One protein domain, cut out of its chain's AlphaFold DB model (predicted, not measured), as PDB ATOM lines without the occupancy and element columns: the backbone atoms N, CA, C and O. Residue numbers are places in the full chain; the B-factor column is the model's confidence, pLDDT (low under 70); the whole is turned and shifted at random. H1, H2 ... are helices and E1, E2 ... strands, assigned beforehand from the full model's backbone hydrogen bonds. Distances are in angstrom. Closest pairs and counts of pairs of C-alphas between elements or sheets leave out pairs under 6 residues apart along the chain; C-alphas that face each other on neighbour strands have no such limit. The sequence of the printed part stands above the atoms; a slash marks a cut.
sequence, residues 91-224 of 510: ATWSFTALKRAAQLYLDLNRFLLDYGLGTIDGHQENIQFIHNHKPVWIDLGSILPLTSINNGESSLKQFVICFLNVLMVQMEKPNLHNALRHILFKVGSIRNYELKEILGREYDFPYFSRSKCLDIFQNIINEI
ATOM      1  N   ALA A  91       9.678 -19.631 -10.454       88.44
ATOM      2  CA  ALA A  91       8.234 -19.876 -10.498       88.44
ATOM      3  C   ALA A  91       7.741 -21.008  -9.571       88.44
ATOM      4  O   ALA A  91       6.551 -21.070  -9.252       88.44
ATOM      5  N   THR A  92       8.638 -21.901  -9.150       88.56
ATOM      6  CA  THR A  92       8.354 -23.019  -8.236       88.56
ATOM      7  C   THR A  92       8.651 -22.673  -6.781       88.56
ATOM      8  O   THR A  92       8.295 -23.431  -5.892       88.56
ATOM      9  N   TRP A  93       9.269 -21.532  -6.483       93.56
ATOM     10  CA  TRP A  93       9.593 -21.179  -5.102       93.56
ATOM     11  C   TRP A  93       8.336 -20.760  -4.342       93.56
ATOM     12  O   TRP A  93       7.478 -20.050  -4.873       93.56
ATOM     13  N   SER A  94       8.196 -21.215  -3.101       93.81
ATOM     14  CA  SER A  94       7.171 -20.689  -2.199       93.81
ATOM     15  C   SER A  94       7.441 -19.214  -1.870       93.81
ATOM     16  O   SER A  94       8.526 -18.686  -2.133       93.81
ATOM     17  N   PHE A  95       6.477 -18.549  -1.239       94.88
ATOM     18  CA  PHE A  95       6.674 -17.226  -0.651       94.88
ATOM     19  C   PHE A  95       7.902 -17.173   0.275       94.88
ATOM     20  O   PHE A  95       8.713 -16.252   0.170       94.88
ATOM     21  N   THR A  96       8.082 -18.159   1.166       95.06
ATOM     22  CA  THR A  96       9.219 -18.199   2.104       95.06
ATOM     23  C   THR A  96      10.541 -18.431   1.392       95.06
ATOM     24  O   THR A  96      11.529 -17.776   1.723       95.06
ATOM     25  N   ALA A  97      10.589 -19.307   0.388       96.69
ATOM     26  CA  ALA A  97      11.776 -19.488  -0.440       96.69
ATOM     27  C   ALA A  97      12.126 -18.197  -1.203       96.69
ATOM     28  O   ALA A  97      13.253 -17.715  -1.099       96.69
ATOM     29  N   LEU A  98      11.161 -17.561  -1.880       97.19
ATOM     30  CA  LEU A  98      11.395 -16.307  -2.604       97.19
ATOM     31  C   LEU A  98      11.858 -15.174  -1.675       97.19
ATOM     32  O   LEU A  98      12.784 -14.438  -2.017       97.19
ATOM     33  N   LYS A  99      11.265 -15.058  -0.479       97.69
ATOM     34  CA  LYS A  99      11.681 -14.081   0.536       97.69
ATOM     35  C   LYS A  99      13.116 -14.332   1.008       97.69
ATOM     36  O   LYS A  99      13.898 -13.390   1.099       97.69
ATOM     37  N   ARG A 100      13.495 -15.591   1.256       97.31
ATOM     38  CA  ARG A 100      14.869 -15.966   1.636       97.31
ATOM     39  C   ARG A 100      15.873 -15.719   0.505       97.31
ATOM     40  O   ARG A 100      16.980 -15.265   0.770       97.31
ATOM     41  N   ALA A 101      15.489 -15.944  -0.749       98.19
ATOM     42  CA  ALA A 101      16.309 -15.581  -1.905       98.19
ATOM     43  C   ALA A 101      16.509 -14.055  -2.004       98.19
ATOM     44  O   ALA A 101      17.624 -13.589  -2.231       98.19
ATOM     45  N   ALA A 102      15.461 -13.262  -1.751       98.38
ATOM     46  CA  ALA A 102      15.587 -11.808  -1.689       98.38
ATOM     47  C   ALA A 102      16.546 -11.365  -0.569       98.38
ATOM     48  O   ALA A 102      17.385 -10.489  -0.781       98.38
ATOM     49  N   GLN A 103      16.455 -12.008   0.599       98.31
ATOM     50  CA  GLN A 103      17.343 -11.766   1.736       98.31
ATOM     51  C   GLN A 103      18.809 -12.056   1.387       98.31
ATOM     52  O   GLN A 103      19.665 -11.202   1.599       98.31
ATOM     53  N   LEU A 104      19.087 -13.204   0.759       98.62
ATOM     54  CA  LEU A 104      20.430 -13.558   0.295       98.62
ATOM     55  C   LEU A 104      21.029 -12.478  -0.616       98.62
ATOM     56  O   LEU A 104      22.196 -12.131  -0.459       98.62
ATOM     57  N   TYR A 105      20.256 -11.951  -1.571       98.25
ATOM     58  CA  TYR A 105      20.742 -10.889  -2.455       98.25
ATOM     59  C   TYR A 105      21.168  -9.644  -1.664       98.25
ATOM     60  O   TYR A 105      22.211  -9.051  -1.963       98.25
ATOM     61  N   LEU A 106      20.372  -9.240  -0.666       98.19
ATOM     62  CA  LEU A 106      20.666  -8.083   0.181       98.19
ATOM     63  C   LEU A 106      21.898  -8.331   1.055       98.19
ATOM     64  O   LEU A 106      22.774  -7.467   1.110       98.19
ATOM     65  N   ASP A 107      22.001  -9.513   1.663       98.50
ATOM     66  CA  ASP A 107      23.126  -9.910   2.515       98.50
ATOM     67  C   ASP A 107      24.434  -9.982   1.720       98.50
ATOM     68  O   ASP A 107      25.447  -9.408   2.126       98.50
ATOM     69  N   LEU A 108      24.404 -10.613   0.540       98.25
ATOM     70  CA  LEU A 108      25.539 -10.670  -0.379       98.25
ATOM     71  C   LEU A 108      25.989  -9.261  -0.758       98.25
ATOM     72  O   LEU A 108      27.161  -8.918  -0.629       98.25
ATOM     73  N   ASN A 109      25.061  -8.418  -1.209       96.38
ATOM     74  CA  ASN A 109      25.414  -7.075  -1.645       96.38
ATOM     75  C   ASN A 109      25.865  -6.177  -0.501       96.38
ATOM     76  O   ASN A 109      26.702  -5.311  -0.734       96.38
ATOM     77  N   ARG A 110      25.371  -6.393   0.722       96.88
ATOM     78  CA  ARG A 110      25.894  -5.723   1.912       96.88
ATOM     79  C   ARG A 110      27.335  -6.129   2.176       96.88
ATOM     80  O   ARG A 110      28.171  -5.256   2.365       96.88
ATOM     81  N   PHE A 111      27.615  -7.428   2.136       97.81
ATOM     82  CA  PHE A 111      28.953  -7.973   2.345       97.81
ATOM     83  C   PHE A 111      29.951  -7.451   1.301       97.81
ATOM     84  O   PHE A 111      31.082  -7.106   1.627       97.81
ATOM     85  N   LEU A 112      29.535  -7.367   0.034       95.94
ATOM     86  CA  LEU A 112      30.382  -6.909  -1.069       95.94
ATOM     87  C   LEU A 112      30.754  -5.418  -0.983       95.94
ATOM     88  O   LEU A 112      31.815  -5.039  -1.490       95.94
ATOM     89  N   LEU A 113      29.944  -4.581  -0.319       93.62
ATOM     90  CA  LEU A 113      30.244  -3.152  -0.151       93.62
ATOM     91  C   LEU A 113      31.575  -2.916   0.570       93.62
ATOM     92  O   LEU A 113      32.314  -2.016   0.173       93.62
ATOM     93  N   ASP A 114      31.911  -3.752   1.555       93.88
ATOM     94  CA  ASP A 114      33.164  -3.655   2.319       93.88
ATOM     95  C   ASP A 114      34.412  -3.861   1.442       93.88
ATOM     96  O   ASP A 114      35.520  -3.479   1.817       93.88
ATOM     97  N   TYR A 115      34.228  -4.436   0.250       94.19
ATOM     98  CA  TYR A 115      35.273  -4.696  -0.739       94.19
ATOM     99  C   TYR A 115      35.179  -3.755  -1.955       94.19
ATOM    100  O   TYR A 115      35.922  -3.922  -2.920       94.19
ATOM    101  N   GLY A 116      34.269  -2.771  -1.945       92.12
ATOM    102  CA  GLY A 116      34.018  -1.892  -3.096       92.12
ATOM    103  C   GLY A 116      33.365  -2.606  -4.289       92.12
ATOM    104  O   GLY A 116      33.464  -2.140  -5.430       92.12
ATOM    105  N   LEU A 117      32.707  -3.740  -4.036       93.75
ATOM    106  CA  LEU A 117      32.084  -4.604  -5.035       93.75
ATOM    107  C   LEU A 117      30.552  -4.574  -4.928       93.75
ATOM    108  O   LEU A 117      29.970  -4.095  -3.953       93.75
ATOM    109  N   GLY A 118      29.888  -5.123  -5.939       92.69
ATOM    110  CA  GLY A 118      28.461  -5.422  -5.919       92.69
ATOM    111  C   GLY A 118      28.076  -6.353  -7.061       92.69
ATOM    112  O   GLY A 118      28.856  -6.561  -7.989       92.69
ATOM    113  N   THR A 119      26.863  -6.899  -6.998       91.94
ATOM    114  CA  THR A 119      26.284  -7.617  -8.136       91.94
ATOM    115  C   THR A 119      25.756  -6.634  -9.178       91.94
ATOM    116  O   THR A 119      25.310  -5.522  -8.850       91.94
ATOM    117  N   ILE A 120      25.822  -7.041 -10.442       87.25
ATOM    118  CA  ILE A 120      25.411  -6.221 -11.589       87.25
ATOM    119  C   ILE A 120      24.022  -6.557 -12.133       87.25
ATOM    120  O   ILE A 120      23.400  -5.729 -12.808       87.25
ATOM    121  N   ASP A 121      23.527  -7.727 -11.768       85.88
ATOM    122  CA  ASP A 121      22.198  -8.253 -11.999       85.88
ATOM    123  C   ASP A 121      21.546  -8.632 -10.659       85.88
ATOM    124  O   ASP A 121      22.182  -9.006  -9.670       85.88
ATOM    125  N   GLY A 122      20.232  -8.437 -10.606       90.31
ATOM    126  CA  GLY A 122      19.434  -8.602  -9.392       90.31
ATOM    127  C   GLY A 122      18.248  -9.523  -9.599       90.31
ATOM    128  O   GLY A 122      17.218  -9.331  -8.961       90.31
ATOM    129  N   HIS A 123      18.357 -10.473 -10.527       92.19
ATOM    130  CA  HIS A 123      17.285 -11.404 -10.860       92.19
ATOM    131  C   HIS A 123      17.439 -12.757 -10.158       92.19
ATOM    132  O   HIS A 123      18.526 -13.167  -9.754       92.19
ATOM    133  N   GLN A 124      16.327 -13.479 -10.048       93.38
ATOM    134  CA  GLN A 124      16.216 -14.713  -9.271       93.38
ATOM    135  C   GLN A 124      17.041 -15.870  -9.845       93.38
ATOM    136  O   GLN A 124      17.479 -16.721  -9.085       93.38
ATOM    137  N   GLU A 125      17.304 -15.886 -11.156       89.31
ATOM    138  CA  GLU A 125      18.061 -16.965 -11.818       89.31
ATOM    139  C   GLU A 125      19.514 -17.107 -11.315       89.31
ATOM    140  O   GLU A 125      20.140 -18.140 -11.530       89.31
ATOM    141  N   ASN A 126      20.041 -16.110 -10.592       93.50
ATOM    142  CA  ASN A 126      21.375 -16.166  -9.979       93.50
ATOM    143  C   ASN A 126      21.388 -16.818  -8.596       93.50
ATOM    144  O   ASN A 126      22.435 -16.890  -7.946       93.50
ATOM    145  N   ILE A 127      20.232 -17.288  -8.134       96.06
ATOM    146  CA  ILE A 127      20.060 -17.935  -6.844       96.06
ATOM    147  C   ILE A 127      19.544 -19.347  -7.072       96.06
ATOM    148  O   ILE A 127      18.654 -19.593  -7.885       96.06
ATOM    149  N   GLN A 128      20.095 -20.280  -6.310       94.69
ATOM    150  CA  GLN A 128      19.571 -21.632  -6.185       94.69
ATOM    151  C   GLN A 128      19.498 -22.033  -4.721       94.69
ATOM    152  O   GLN A 128      20.008 -21.334  -3.851       94.69
ATOM    153  N   PHE A 129      18.856 -23.162  -4.448       94.31
ATOM    154  CA  PHE A 129      18.741 -23.707  -3.103       94.31
ATOM    155  C   PHE A 129      19.601 -24.958  -2.977       94.31
ATOM    156  O   PHE A 129      19.562 -25.832  -3.842       94.31
ATOM    157  N   ILE A 130      20.375 -25.040  -1.900       90.50
ATOM    158  CA  ILE A 130      21.258 -26.168  -1.621       90.50
ATOM    159  C   ILE A 130      21.118 -26.637  -0.174       90.50
ATOM    160  O   ILE A 130      20.675 -25.909   0.718       90.50
ATOM    161  N   HIS A 131      21.524 -27.881   0.047       90.94
ATOM    162  CA  HIS A 131      21.476 -28.569   1.323       90.94
ATOM    163  C   HIS A 131      20.073 -28.548   1.947       90.94
ATOM    164  O   HIS A 131      19.131 -29.004   1.314       90.94
ATOM    165  N   ASN A 132      19.925 -28.029   3.166       92.94
ATOM    166  CA  ASN A 132      18.658 -27.889   3.883       92.94
ATOM    167  C   ASN A 132      17.789 -26.776   3.265       92.94
ATOM    168  O   ASN A 132      17.326 -25.881   3.970       92.94
ATOM    169  N   HIS A 133      17.635 -26.798   1.939       94.62
ATOM    170  CA  HIS A 133      16.922 -25.820   1.137       94.62
ATOM    171  C   HIS A 133      17.291 -24.369   1.496       94.62
ATOM    172  O   HIS A 133      16.426 -23.519   1.712       94.62
ATOM    173  N   LYS A 134      18.598 -24.085   1.594       93.88
ATOM    174  CA  LYS A 134      19.128 -22.743   1.869       93.88
ATOM    175  C   LYS A 134      19.497 -22.045   0.562       93.88
ATOM    176  O   LYS A 134      20.160 -22.674  -0.264       93.88
ATOM    177  N   PRO A 135      19.104 -20.776   0.361       96.69
ATOM    178  CA  PRO A 135      19.454 -20.053  -0.850       96.69
ATOM    179  C   PRO A 135      20.965 -19.807  -0.893       96.69
ATOM    180  O   PRO A 135      21.593 -19.545   0.134       96.69
ATOM    181  N   VAL A 136      21.543 -19.861  -2.086       97.06
ATOM    182  CA  VAL A 136      22.949 -19.562  -2.346       97.06
ATOM    183  C   VAL A 136      23.107 -18.876  -3.703       97.06
ATOM    184  O   VAL A 136      22.386 -19.191  -4.654       97.06
ATOM    185  N   TRP A 137      24.034 -17.920  -3.799       97.69
ATOM    186  CA  TRP A 137      24.332 -17.234  -5.055       97.69
ATOM    187  C   TRP A 137      25.207 -18.134  -5.924       97.69
ATOM    188  O   TRP A 137      26.215 -18.661  -5.448       97.69
ATOM    189  N   ILE A 138      24.832 -18.318  -7.187       95.06
ATOM    190  CA  ILE A 138      25.544 -19.212  -8.114       95.06
ATOM    191  C   ILE A 138      26.324 -18.464  -9.195       95.06
ATOM    192  O   ILE A 138      27.182 -19.055  -9.857       95.06
ATOM    193  N   ASP A 139      26.069 -17.167  -9.365       92.62
ATOM    194  CA  ASP A 139      26.702 -16.391 -10.419       92.62
ATOM    195  C   ASP A 139      27.905 -15.580  -9.922       92.62
ATOM    196  O   ASP A 139      27.820 -14.399  -9.601       92.62
ATOM    197  N   LEU A 140      29.077 -16.214  -9.883       93.75
ATOM    198  CA  LEU A 140      30.330 -15.501  -9.617       93.75
ATOM    199  C   LEU A 140      30.605 -14.390 -10.657       93.75
ATOM    200  O   LEU A 140      31.253 -13.401 -10.321       93.75
ATOM    201  N   GLY A 141      30.113 -14.548 -11.894       90.44
ATOM    202  CA  GLY A 141      30.340 -13.646 -13.028       90.44
ATOM    203  C   GLY A 141      29.789 -12.235 -12.830       90.44
ATOM    204  O   GLY A 141      30.314 -11.275 -13.402       90.44
ATOM    205  N   SER A 142      28.767 -12.093 -11.987       90.25
ATOM    206  CA  SER A 142      28.118 -10.815 -11.707       90.25
ATOM    207  C   SER A 142      28.749 -10.002 -10.581       90.25
ATOM    208  O   SER A 142      28.385  -8.837 -10.405       90.25
ATOM    209  N   ILE A 143      29.692 -10.560  -9.819       93.12
ATOM    210  CA  ILE A 143      30.376  -9.834  -8.744       93.12
ATOM    211  C   ILE A 143      31.486  -8.983  -9.360       93.12
ATOM    212  O   ILE A 143      32.529  -9.501  -9.757       93.12
ATOM    213  N   LEU A 144      31.267  -7.669  -9.431       91.44
ATOM    214  CA  LEU A 144      32.164  -6.728 -10.105       91.44
ATOM    215  C   LEU A 144      32.398  -5.454  -9.276       91.44
ATOM    216  O   LEU A 144      31.642  -5.168  -8.342       91.44
ATOM    217  N   PRO A 145      33.436  -4.651  -9.592       90.44
ATOM    218  CA  PRO A 145      33.653  -3.366  -8.932       90.44
ATOM    219  C   PRO A 145      32.470  -2.426  -9.152       90.44
ATOM    220  O   PRO A 145      31.969  -2.315 -10.273       90.44
ATOM    221  N   LEU A 146      32.059  -1.681  -8.125       85.81
ATOM    222  CA  LEU A 146      30.935  -0.734  -8.239       85.81
ATOM    223  C   LEU A 146      31.173   0.366  -9.286       85.81
ATOM    224  O   LEU A 146      30.222   0.905  -9.849       85.81
ATOM    225  N   THR A 147      32.438   0.663  -9.587       79.25
ATOM    226  CA  THR A 147      32.861   1.598 -10.641       79.25
ATOM    227  C   THR A 147      32.575   1.083 -12.051       79.25
ATOM    228  O   THR A 147      32.510   1.874 -12.989       79.25
ATOM    229  N   SER A 148      32.408  -0.231 -12.226       66.00
ATOM    230  CA  SER A 148      32.351  -0.866 -13.544       66.00
ATOM    231  C   SER A 148      30.976  -0.804 -14.220       66.00
ATOM    232  O   SER A 148      30.879  -1.133 -15.403       66.00
ATOM    233  N   ILE A 149      29.918  -0.375 -13.515       56.31
ATOM    234  CA  ILE A 149      28.543  -0.246 -14.034       56.31
ATOM    235  C   ILE A 149      27.779   0.751 -13.170       56.31
ATOM    236  O   ILE A 149      27.607   0.432 -12.008       56.31
ATOM    237  N   ASN A 150      27.281   1.871 -13.724       61.41
ATOM    238  CA  ASN A 150      26.306   2.843 -13.161       61.41
ATOM    239  C   ASN A 150      25.952   2.694 -11.650       61.41
ATOM    240  O   ASN A 150      24.785   2.530 -11.293       61.41
ATOM    241  N   ASN A 151      26.961   2.645 -10.769       56.81
ATOM    242  CA  ASN A 151      26.891   2.252  -9.349       56.81
ATOM    243  C   ASN A 151      26.033   1.004  -8.993       56.81
ATOM    244  O   ASN A 151      25.523   0.883  -7.874       56.81
ATOM    245  N   GLY A 152      25.836   0.070  -9.930       58.88
ATOM    246  CA  GLY A 152      24.997  -1.120  -9.772       58.88
ATOM    247  C   GLY A 152      23.501  -0.812  -9.614       58.88
ATOM    248  O   GLY A 152      22.753  -1.653  -9.112       58.88
ATOM    249  N   GLU A 153      23.052   0.382 -10.021       72.56
ATOM    250  CA  GLU A 153      21.645   0.803  -9.966       72.56
ATOM    251  C   GLU A 153      20.738  -0.134 -10.783       72.56
ATOM    252  O   GLU A 153      19.608  -0.414 -10.385       72.56
ATOM    253  N   SER A 154      21.248  -0.685 -11.892       81.81
ATOM    254  CA  SER A 154      20.551  -1.694 -12.702       81.81
ATOM    255  C   SER A 154      20.212  -2.950 -11.902       81.81
ATOM    256  O   SER A 154      19.089  -3.441 -11.994       81.81
ATOM    257  N   SER A 155      21.148  -3.423 -11.079       89.19
ATOM    258  CA  SER A 155      20.959  -4.579 -10.202       89.19
ATOM    259  C   SER A 155      19.871  -4.308  -9.167       89.19
ATOM    260  O   SER A 155      18.986  -5.129  -8.962       89.19
ATOM    261  N   LEU A 156      19.879  -3.121  -8.548       92.12
ATOM    262  CA  LEU A 156      18.851  -2.732  -7.575       92.12
ATOM    263  C   LEU A 156      17.465  -2.616  -8.222       92.12
ATOM    264  O   LEU A 156      16.486  -3.089  -7.653       92.12
ATOM    265  N   LYS A 157      17.377  -2.039  -9.426       92.12
ATOM    266  CA  LYS A 157      16.127  -1.970 -10.200       92.12
ATOM    267  C   LYS A 157      15.606  -3.357 -10.567       92.12
ATOM    268  O   LYS A 157      14.409  -3.603 -10.448       92.12
ATOM    269  N   GLN A 158      16.494  -4.262 -10.986       92.94
ATOM    270  CA  GLN A 158      16.131  -5.657 -11.237       92.94
ATOM    271  C   GLN A 158      15.645  -6.344  -9.962       92.94
ATOM    272  O   GLN A 158      14.592  -6.970  -9.988       92.94
ATOM    273  N   PHE A 159      16.332  -6.147  -8.837       96.12
ATOM    274  CA  PHE A 159      15.919  -6.698  -7.551       96.12
ATOM    275  C   PHE A 159      14.491  -6.281  -7.170       96.12
ATOM    276  O   PHE A 159      13.692  -7.120  -6.760       96.12
ATOM    277  N   VAL A 160      14.134  -5.008  -7.368       96.50
ATOM    278  CA  VAL A 160      12.769  -4.520  -7.120       96.50
ATOM    279  C   VAL A 160      11.739  -5.292  -7.951       96.50
ATOM    280  O   VAL A 160      10.776  -5.820  -7.395       96.50
ATOM    281  N   ILE A 161      11.944  -5.409  -9.267       95.44
ATOM    282  CA  ILE A 161      10.957  -6.038 -10.163       95.44
ATOM    283  C   ILE A 161      10.932  -7.570 -10.062       95.44
ATOM    284  O   ILE A 161       9.903  -8.185 -10.336       95.44
ATOM    285  N   CYS A 162      12.042  -8.195  -9.671       96.25
ATOM    286  CA  CYS A 162      12.181  -9.643  -9.542       96.25
ATOM    287  C   CYS A 162      11.779 -10.153  -8.145       96.25
ATOM    288  O   CYS A 162      11.242 -11.252  -8.021       96.25
ATOM    289  N   PHE A 163      11.987  -9.372  -7.086       97.38
ATOM    290  CA  PHE A 163      11.710  -9.810  -5.716       97.38
ATOM    291  C   PHE A 163      10.624  -8.982  -5.043       97.38
ATOM    292  O   PHE A 163       9.569  -9.526  -4.726       97.38
ATOM    293  N   LEU A 164      10.849  -7.681  -4.828       96.88
ATOM    294  CA  LEU A 164       9.949  -6.870  -3.996       96.88
ATOM    295  C   LEU A 164       8.534  -6.814  -4.568       96.88
ATOM    296  O   LEU A 164       7.574  -7.101  -3.858       96.88
ATOM    297  N   ASN A 165       8.400  -6.514  -5.860       96.19
ATOM    298  CA  ASN A 165       7.094  -6.423  -6.512       96.19
ATOM    299  C   ASN A 165       6.341  -7.755  -6.455       96.19
ATOM    300  O   ASN A 165       5.143  -7.788  -6.188       96.19
ATOM    301  N   VAL A 166       7.058  -8.861  -6.647       95.69
ATOM    302  CA  VAL A 166       6.504 -10.217  -6.607       95.69
ATOM    303  C   VAL A 166       6.015 -10.557  -5.195       95.69
ATOM    304  O   VAL A 166       4.870 -10.976  -5.024       95.69
ATOM    305  N   LEU A 167       6.845 -10.310  -4.179       95.94
ATOM    306  CA  LEU A 167       6.524 -10.569  -2.775       95.94
ATOM    307  C   LEU A 167       5.361  -9.701  -2.271       95.94
ATOM    308  O   LEU A 167       4.501 -10.200  -1.547       95.94
ATOM    309  N   MET A 168       5.278  -8.435  -2.688       94.62
ATOM    310  CA  MET A 168       4.150  -7.558  -2.343       94.62
ATOM    311  C   MET A 168       2.832  -8.042  -2.951       94.62
ATOM    312  O   MET A 168       1.805  -8.021  -2.274       94.62
ATOM    313  N   VAL A 169       2.847  -8.538  -4.196       94.44
ATOM    314  CA  VAL A 169       1.650  -9.156  -4.793       94.44
ATOM    315  C   VAL A 169       1.226 -10.394  -4.003       94.44
ATOM    316  O   VAL A 169       0.035 -10.547  -3.742       94.44
ATOM    317  N   GLN A 170       2.160 -11.250  -3.574       92.19
ATOM    318  CA  GLN A 170       1.816 -12.415  -2.743       92.19
ATOM    319  C   GLN A 170       1.233 -12.019  -1.385       92.19
ATOM    320  O   GLN A 170       0.252 -12.622  -0.956       92.19
ATOM    321  N   MET A 171       1.809 -11.006  -0.735       92.81
ATOM    322  CA  MET A 171       1.342 -10.494   0.553       92.81
ATOM    323  C   MET A 171      -0.076  -9.917   0.460       92.81
ATOM    324  O   MET A 171      -0.936 -10.252   1.269       92.81
ATOM    325  N   GLU A 172      -0.340  -9.050  -0.520       91.94
ATOM    326  CA  GLU A 172      -1.600  -8.295  -0.581       91.94
ATOM    327  C   GLU A 172      -2.704  -8.994  -1.374       91.94
ATOM    328  O   GLU A 172      -3.890  -8.703  -1.186       91.94
ATOM    329  N   LYS A 173      -2.333  -9.907  -2.276       91.38
ATOM    330  CA  LYS A 173      -3.244 -10.666  -3.140       91.38
ATOM    331  C   LYS A 173      -2.871 -12.158  -3.147       91.38
ATOM    332  O   LYS A 173      -2.598 -12.717  -4.214       91.38
ATOM    333  N   PRO A 174      -2.906 -12.858  -1.997       87.44
ATOM    334  CA  PRO A 174      -2.504 -14.269  -1.908       87.44
ATOM    335  C   PRO A 174      -3.332 -15.200  -2.813       87.44
ATOM    336  O   PRO A 174      -2.865 -16.253  -3.247       87.44
ATOM    337  N   ASN A 175      -4.547 -14.802  -3.194       85.19
ATOM    338  CA  ASN A 175      -5.387 -15.519  -4.155       85.19
ATOM    339  C   ASN A 175      -4.848 -15.501  -5.603       85.19
ATOM    340  O   ASN A 175      -5.309 -16.293  -6.424       85.19
ATOM    341  N   LEU A 176      -3.878 -14.637  -5.927       87.81
ATOM    342  CA  LEU A 176      -3.246 -14.555  -7.247       87.81
ATOM    343  C   LEU A 176      -2.002 -15.446  -7.398       87.81
ATOM    344  O   LEU A 176      -1.393 -15.427  -8.466       87.81
ATOM    345  N   HIS A 177      -1.636 -16.259  -6.398       82.06
ATOM    346  CA  HIS A 177      -0.410 -17.075  -6.422       82.06
ATOM    347  C   HIS A 177      -0.234 -17.895  -7.717       82.06
ATOM    348  O   HIS A 177       0.842 -17.886  -8.307       82.06
ATOM    349  N   ASN A 178      -1.286 -18.537  -8.241       79.44
ATOM    350  CA  ASN A 178      -1.187 -19.322  -9.483       79.44
ATOM    351  C   ASN A 178      -0.923 -18.468 -10.734       79.44
ATOM    352  O   ASN A 178      -0.209 -18.903 -11.640       79.44
ATOM    353  N   ALA A 179      -1.508 -17.269 -10.806       84.25
ATOM    354  CA  ALA A 179      -1.255 -16.335 -11.901       84.25
ATOM    355  C   ALA A 179       0.167 -15.773 -11.797       84.25
ATOM    356  O   ALA A 179       0.892 -15.729 -12.789       84.25
ATOM    357  N   LEU A 180       0.595 -15.441 -10.578       87.50
ATOM    358  CA  LEU A 180       1.936 -14.953 -10.303       87.50
ATOM    359  C   LEU A 180       3.012 -15.966 -10.701       87.50
ATOM    360  O   LEU A 180       3.967 -15.601 -11.378       87.50
ATOM    361  N   ARG A 181       2.835 -17.249 -10.369       84.94
ATOM    362  CA  ARG A 181       3.752 -18.318 -10.797       84.94
ATOM    363  C   ARG A 181       3.876 -18.402 -12.317       84.94
ATOM    364  O   ARG A 181       4.971 -18.609 -12.829       84.94
ATOM    365  N   HIS A 182       2.781 -18.194 -13.049       82.06
ATOM    366  CA  HIS A 182       2.820 -18.155 -14.512       82.06
ATOM    367  C   HIS A 182       3.600 -16.942 -15.038       82.06
ATOM    368  O   HIS A 182       4.413 -17.089 -15.950       82.06
ATOM    369  N   ILE A 183       3.392 -15.764 -14.443       85.94
ATOM    370  CA  ILE A 183       4.151 -14.548 -14.769       85.94
ATOM    371  C   ILE A 183       5.641 -14.777 -14.505       85.94
ATOM    372  O   ILE A 183       6.460 -14.528 -15.386       85.94
ATOM    373  N   LEU A 184       6.001 -15.336 -13.349       85.62
ATOM    374  CA  LEU A 184       7.386 -15.681 -13.023       85.62
ATOM    375  C   LEU A 184       7.979 -16.682 -14.018       85.62
ATOM    376  O   LEU A 184       9.103 -16.498 -14.460       85.62
ATOM    377  N   PHE A 185       7.219 -17.698 -14.429       82.88
ATOM    378  CA  PHE A 185       7.695 -18.692 -15.392       82.88
ATOM    379  C   PHE A 185       7.953 -18.100 -16.785       82.88
ATOM    380  O   PHE A 185       8.861 -18.540 -17.483       82.88
ATOM    381  N   LYS A 186       7.127 -17.142 -17.222       82.06
ATOM    382  CA  LYS A 186       7.197 -16.570 -18.577       82.06
ATOM    383  C   LYS A 186       8.079 -15.330 -18.679       82.06
ATOM    384  O   LYS A 186       8.707 -15.128 -19.713       82.06
ATOM    385  N   VAL A 187       8.068 -14.488 -17.651       85.81
ATOM    386  CA  VAL A 187       8.637 -13.131 -17.661       85.81
ATOM    387  C   VAL A 187       9.678 -12.943 -16.556       85.81
ATOM    388  O   VAL A 187      10.573 -12.112 -16.696       85.81
ATOM    389  N   GLY A 188       9.578 -13.686 -15.450       85.75
ATOM    390  CA  GLY A 188      10.524 -13.619 -14.329       85.75
ATOM    391  C   GLY A 188      10.431 -12.353 -13.469       85.75
ATOM    392  O   GLY A 188      11.187 -12.209 -12.515       85.75
ATOM    393  N   SER A 189       9.527 -11.417 -13.763       93.62
ATOM    394  CA  SER A 189       9.437 -10.141 -13.038       93.62
ATOM    395  C   SER A 189       8.049  -9.507 -13.124       93.62
ATOM    396  O   SER A 189       7.246  -9.871 -13.982       93.62
ATOM    397  N   ILE A 190       7.789  -8.554 -12.225       95.31
ATOM    398  CA  ILE A 190       6.654  -7.625 -12.254       95.31
ATOM    399  C   ILE A 190       7.211  -6.206 -12.244       95.31
ATOM    400  O   ILE A 190       7.888  -5.802 -11.299       95.31
ATOM    401  N   ARG A 191       6.923  -5.420 -13.278       94.12
ATOM    402  CA  ARG A 191       7.345  -4.017 -13.375       94.12
ATOM    403  C   ARG A 191       6.504  -3.127 -12.459       94.12
ATOM    404  O   ARG A 191       5.376  -3.456 -12.115       94.12
ATOM    405  N   ASN A 192       7.022  -1.951 -12.107       93.25
ATOM    406  CA  ASN A 192       6.340  -1.048 -11.168       93.25
ATOM    407  C   ASN A 192       4.948  -0.595 -11.655       93.25
ATOM    408  O   ASN A 192       4.040  -0.447 -10.841       93.25
ATOM    409  N   TYR A 193       4.754  -0.404 -12.966       92.94
ATOM    410  CA  TYR A 193       3.426  -0.071 -13.499       92.94
ATOM    411  C   TYR A 193       2.457  -1.262 -13.405       92.94
ATOM    412  O   TYR A 193       1.300  -1.064 -13.054       92.94
ATOM    413  N   GLU A 194       2.933  -2.493 -13.624       94.81
ATOM    414  CA  GLU A 194       2.128  -3.718 -13.490       94.81
ATOM    415  C   GLU A 194       1.735  -3.934 -12.028       94.81
ATOM    416  O   GLU A 194       0.586  -4.241 -11.726       94.81
ATOM    417  N   LEU A 195       2.665  -3.696 -11.097       95.25
ATOM    418  CA  LEU A 195       2.382  -3.707  -9.665       95.25
ATOM    419  C   LEU A 195       1.261  -2.718  -9.311       95.25
ATOM    420  O   LEU A 195       0.323  -3.083  -8.602       95.25
ATOM    421  N   LYS A 196       1.343  -1.482  -9.821       94.81
ATOM    422  CA  LYS A 196       0.323  -0.447  -9.608       94.81
ATOM    423  C   LYS A 196      -1.039  -0.873 -10.143       94.81
ATOM    424  O   LYS A 196      -2.041  -0.661  -9.467       94.81
ATOM    425  N   GLU A 197      -1.083  -1.487 -11.320       94.81
ATOM    426  CA  GLU A 197      -2.318  -2.019 -11.906       94.81
ATOM    427  C   GLU A 197      -2.906  -3.169 -11.072       94.81
ATOM    428  O   GLU A 197      -4.114  -3.201 -10.841       94.81
ATOM    429  N   ILE A 198      -2.067  -4.080 -10.568       94.50
ATOM    430  CA  ILE A 198      -2.499  -5.241  -9.771       94.50
ATOM    431  C   ILE A 198      -2.988  -4.825  -8.374       94.50
ATOM    432  O   ILE A 198      -3.995  -5.344  -7.882       94.50
ATOM    433  N   LEU A 199      -2.265  -3.921  -7.707       94.31
ATOM    434  CA  LEU A 199      -2.528  -3.535  -6.316       94.31
ATOM    435  C   LEU A 199      -3.409  -2.290  -6.184       94.31
ATOM    436  O   LEU A 199      -3.954  -2.039  -5.111       94.31
ATOM    437  N   GLY A 200      -3.591  -1.524  -7.261       94.31
ATOM    438  CA  GLY A 200      -4.394  -0.301  -7.269       94.31
ATOM    439  C   GLY A 200      -3.739   0.881  -6.545       94.31
ATOM    440  O   GLY A 200      -4.408   1.881  -6.289       94.31
ATOM    441  N   ARG A 201      -2.448   0.787  -6.200       90.94
ATOM    442  CA  ARG A 201      -1.675   1.862  -5.565       90.94
ATOM    443  C   ARG A 201      -0.230   1.871  -6.041       90.94
ATOM    444  O   ARG A 201       0.304   0.852  -6.467       90.94
ATOM    445  N   GLU A 202       0.382   3.041  -5.984       87.88
ATOM    446  CA  GLU A 202       1.760   3.245  -6.416       87.88
ATOM    447  C   GLU A 202       2.736   2.969  -5.273       87.88
ATOM    448  O   GLU A 202       2.510   3.395  -4.141       87.88
ATOM    449  N   TYR A 203       3.818   2.262  -5.592       85.00
ATOM    450  CA  TYR A 203       4.952   2.053  -4.701       85.00
ATOM    451  C   TYR A 203       6.141   2.739  -5.334       85.00
ATOM    452  O   TYR A 203       6.553   2.382  -6.441       85.00
ATOM    453  N   ASP A 204       6.667   3.735  -4.634       80.38
ATOM    454  CA  ASP A 204       7.885   4.400  -5.049       80.38
ATOM    455  C   ASP A 204       9.085   3.744  -4.365       80.38
ATOM    456  O   ASP A 204       9.095   3.517  -3.153       80.38
ATOM    457  N   PHE A 205      10.099   3.439  -5.166       84.75
ATOM    458  CA  PHE A 205      11.358   2.867  -4.712       84.75
ATOM    459  C   PHE A 205      12.449   3.900  -4.967       84.75
ATOM    460  O   PHE A 205      13.054   3.894  -6.043       84.75
ATOM    461  N   PRO A 206      12.703   4.815  -4.016       77.81
ATOM    462  CA  PRO A 206      13.668   5.875  -4.231       77.81
ATOM    463  C   PRO A 206      15.083   5.295  -4.314       77.81
ATOM    464  O   PRO A 206      15.564   4.630  -3.394       77.81
ATOM    465  N   TYR A 207      15.771   5.581  -5.419       81.50
ATOM    466  CA  TYR A 207      17.151   5.158  -5.638       81.50
ATOM    467  C   TYR A 207      18.116   6.231  -5.115       81.50
ATOM    468  O   TYR A 207      18.275   7.297  -5.706       81.50
ATOM    469  N   PHE A 208      18.746   5.943  -3.974       84.81
ATOM    470  CA  PHE A 208      19.796   6.754  -3.350       84.81
ATOM    471  C   PHE A 208      21.185   6.125  -3.581       84.81
ATOM    472  O   PHE A 208      21.441   5.496  -4.607       84.81
ATOM    473  N   SER A 209      22.102   6.258  -2.613       88.56
ATOM    474  CA  SER A 209      23.310   5.433  -2.572       88.56
ATOM    475  C   SER A 209      22.944   3.954  -2.428       88.56
ATOM    476  O   SER A 209      21.963   3.614  -1.765       88.56
ATOM    477  N   ARG A 210      23.770   3.061  -2.995       89.31
ATOM    478  CA  ARG A 210      23.553   1.606  -2.922       89.31
ATOM    479  C   ARG A 210      23.308   1.134  -1.489       89.31
ATOM    480  O   ARG A 210      22.327   0.441  -1.258       89.31
ATOM    481  N   SER A 211      24.133   1.569  -0.533       92.06
ATOM    482  CA  SER A 211      23.960   1.231   0.889       92.06
ATOM    483  C   SER A 211      22.577   1.619   1.412       92.06
ATOM    484  O   SER A 211      21.895   0.785   1.999       92.06
ATOM    485  N   LYS A 212      22.126   2.852   1.146       93.19
ATOM    486  CA  LYS A 212      20.822   3.332   1.618       93.19
ATOM    487  C   LYS A 212      19.665   2.585   0.950       93.19
ATOM    488  O   LYS A 212      18.678   2.291   1.613       93.19
ATOM    489  N   CYS A 213      19.785   2.240  -0.334       93.50
ATOM    490  CA  CYS A 213      18.802   1.390  -1.009       93.50
ATOM    491  C   CYS A 213      18.723   0.004  -0.363       93.50
ATOM    492  O   CYS A 213      17.627  -0.468  -0.088       93.50
ATOM    493  N   LEU A 214      19.869  -0.626  -0.083       94.56
ATOM    494  CA  LEU A 214      19.905  -1.926   0.588       94.56
ATOM    495  C   LEU A 214      19.260  -1.855   1.986       94.56
ATOM    496  O   LEU A 214      18.562  -2.790   2.358       94.56
ATOM    497  N   ASP A 215      19.438  -0.759   2.739       95.69
ATOM    498  CA  ASP A 215      18.789  -0.565   4.052       95.69
ATOM    499  C   ASP A 215      17.263  -0.468   3.921       95.69
ATOM    500  O   ASP A 215      16.520  -1.122   4.652       95.69
ATOM    501  N   ILE A 216      16.787   0.323   2.957       95.38
ATOM    502  CA  ILE A 216      15.354   0.480   2.682       95.38
ATOM    503  C   ILE A 216      14.749  -0.862   2.266       95.38
ATOM    504  O   ILE A 216      13.726  -1.274   2.807       95.38
ATOM    505  N   PHE A 217      15.388  -1.565   1.332       96.00
ATOM    506  CA  PHE A 217      14.900  -2.848   0.834       96.00
ATOM    507  C   PHE A 217      14.909  -3.924   1.920       96.00
ATOM    508  O   PHE A 217      13.982  -4.728   1.972       96.00
ATOM    509  N   GLN A 218      15.892  -3.901   2.822       97.38
ATOM    510  CA  GLN A 218      15.927  -4.786   3.983       97.38
ATOM    511  C   GLN A 218      14.723  -4.571   4.903       97.38
ATOM    512  O   GLN A 218      14.089  -5.538   5.320       97.38
ATOM    513  N   ASN A 219      14.378  -3.314   5.190       95.94
ATOM    514  CA  ASN A 219      13.207  -2.995   6.006       95.94
ATOM    515  C   ASN A 219      11.912  -3.471   5.334       95.94
ATOM    516  O   ASN A 219      11.096  -4.119   5.981       95.94
ATOM    517  N   ILE A 220      11.774  -3.249   4.023       95.69
ATOM    518  CA  ILE A 220      10.617  -3.726   3.249       95.69
ATOM    519  C   ILE A 220      10.510  -5.257   3.309       95.69
ATOM    520  O   ILE A 220       9.443  -5.786   3.605       95.69
ATOM    521  N   ILE A 221      11.606  -5.991   3.073       95.81
ATOM    522  CA  ILE A 221      11.616  -7.460   3.166       95.81
ATOM    523  C   ILE A 221      11.215  -7.933   4.567       95.81
ATOM    524  O   ILE A 221      10.448  -8.890   4.692       95.81
ATOM    525  N   ASN A 222      11.690  -7.268   5.621       95.19
ATOM    526  CA  ASN A 222      11.341  -7.618   6.998       95.19
ATOM    527  C   ASN A 222       9.838  -7.452   7.272       95.19
ATOM    528  O   ASN A 222       9.254  -8.309   7.934       95.19
ATOM    529  N   GLU A 223       9.213  -6.409   6.723       94.25
ATOM    530  CA  GLU A 223       7.780  -6.125   6.873       94.25
ATOM    531  C   GLU A 223       6.879  -7.025   6.013       94.25
ATOM    532  O   GLU A 223       5.745  -7.313   6.403       94.25
ATOM    533  N   ILE A 224       7.368  -7.511   4.865       93.31
ATOM    534  CA  ILE A 224       6.581  -8.387   3.992       93.31
ATOM    535  C   ILE A 224       6.307  -9.723   4.689       93.31
ATOM    536  O   ILE A 224       7.208 -10.522   4.951       93.31
TER     537      ILE A 224
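This is residues 91 to 224 of the 510 residues of the protein "TehB domain-containing protein" of Desulfovibrio ferrophilus (UniProt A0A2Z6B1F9). Three helices, H1, H2 and H5, lie side by side as a bundle, with H3 and H4 packed on H2 toward its last residues. Two small antiparallel strand pairs lie next to H1: the hairpin E2 and E3, and E1 with E4. The printed part has 134 residues, ordered H1 E1 E2 E3 E4 H2 H3 H4 H5, mostly helix. It is compact, radius of gyration of the C-alphas 14.4 A, spanning 42 by 36 by 26 A.

E2, residues 127 to 130, and E3, residues 134 to 137, form an antiparallel hairpin; N 128 and O 136 are within hydrogen-bond range at 3.0 A. The closest C-alphas of E3 and H1, residues 95 to 113, are Pro 135 and Ala 101, 5.6 A. E1, residues 117 to 119, is antiparallel to E4, residues 143 to 145, with N 118 to O 144 at 3.0 A. The hub H2, residues 150 to 172, touches residues 95 to 102 alone of H1, closest C-alphas Phe 163 and Ala 102, 5.9 A, opposite ways at a shallow 22 degrees. H5, residues 210 to 223, touches H1, closest C-alphas Leu 214 and Leu 106, 6.2 A. H5 also touches H2, closest C-alphas Arg 210 and Asn 151, 7.3 A. H3, residues 174 to 186, forms a helical hairpin with H2, touching through residues 176 to 180 and 166 to 170 alone; the closest C-alphas are His 177 and Gln 170, 6.3 A. H4, residues 192 to 199, touches H2, closest C-alphas Leu 195 and Asn 165, 6.3 A. O i to N i+4 pairs are within range throughout H1, H4 and H5, in 15 of 19 in H2 and 7 of 9 in H3.

H1, 27.5 A long, begins at C-alpha 95 (6.674, -17.226, -0.651). H2, 32.6 A, has a kink of 31 degrees near residue 158. H5, 20.1 A, ends at C-alpha 223 (7.780, -6.125, 6.873).

The farthest C-alphas, Thr 147 and Asn 175, are 42.4 A apart. The printed part has no cut, and no link is long. Residues 148 to 152 are under pLDDT 70.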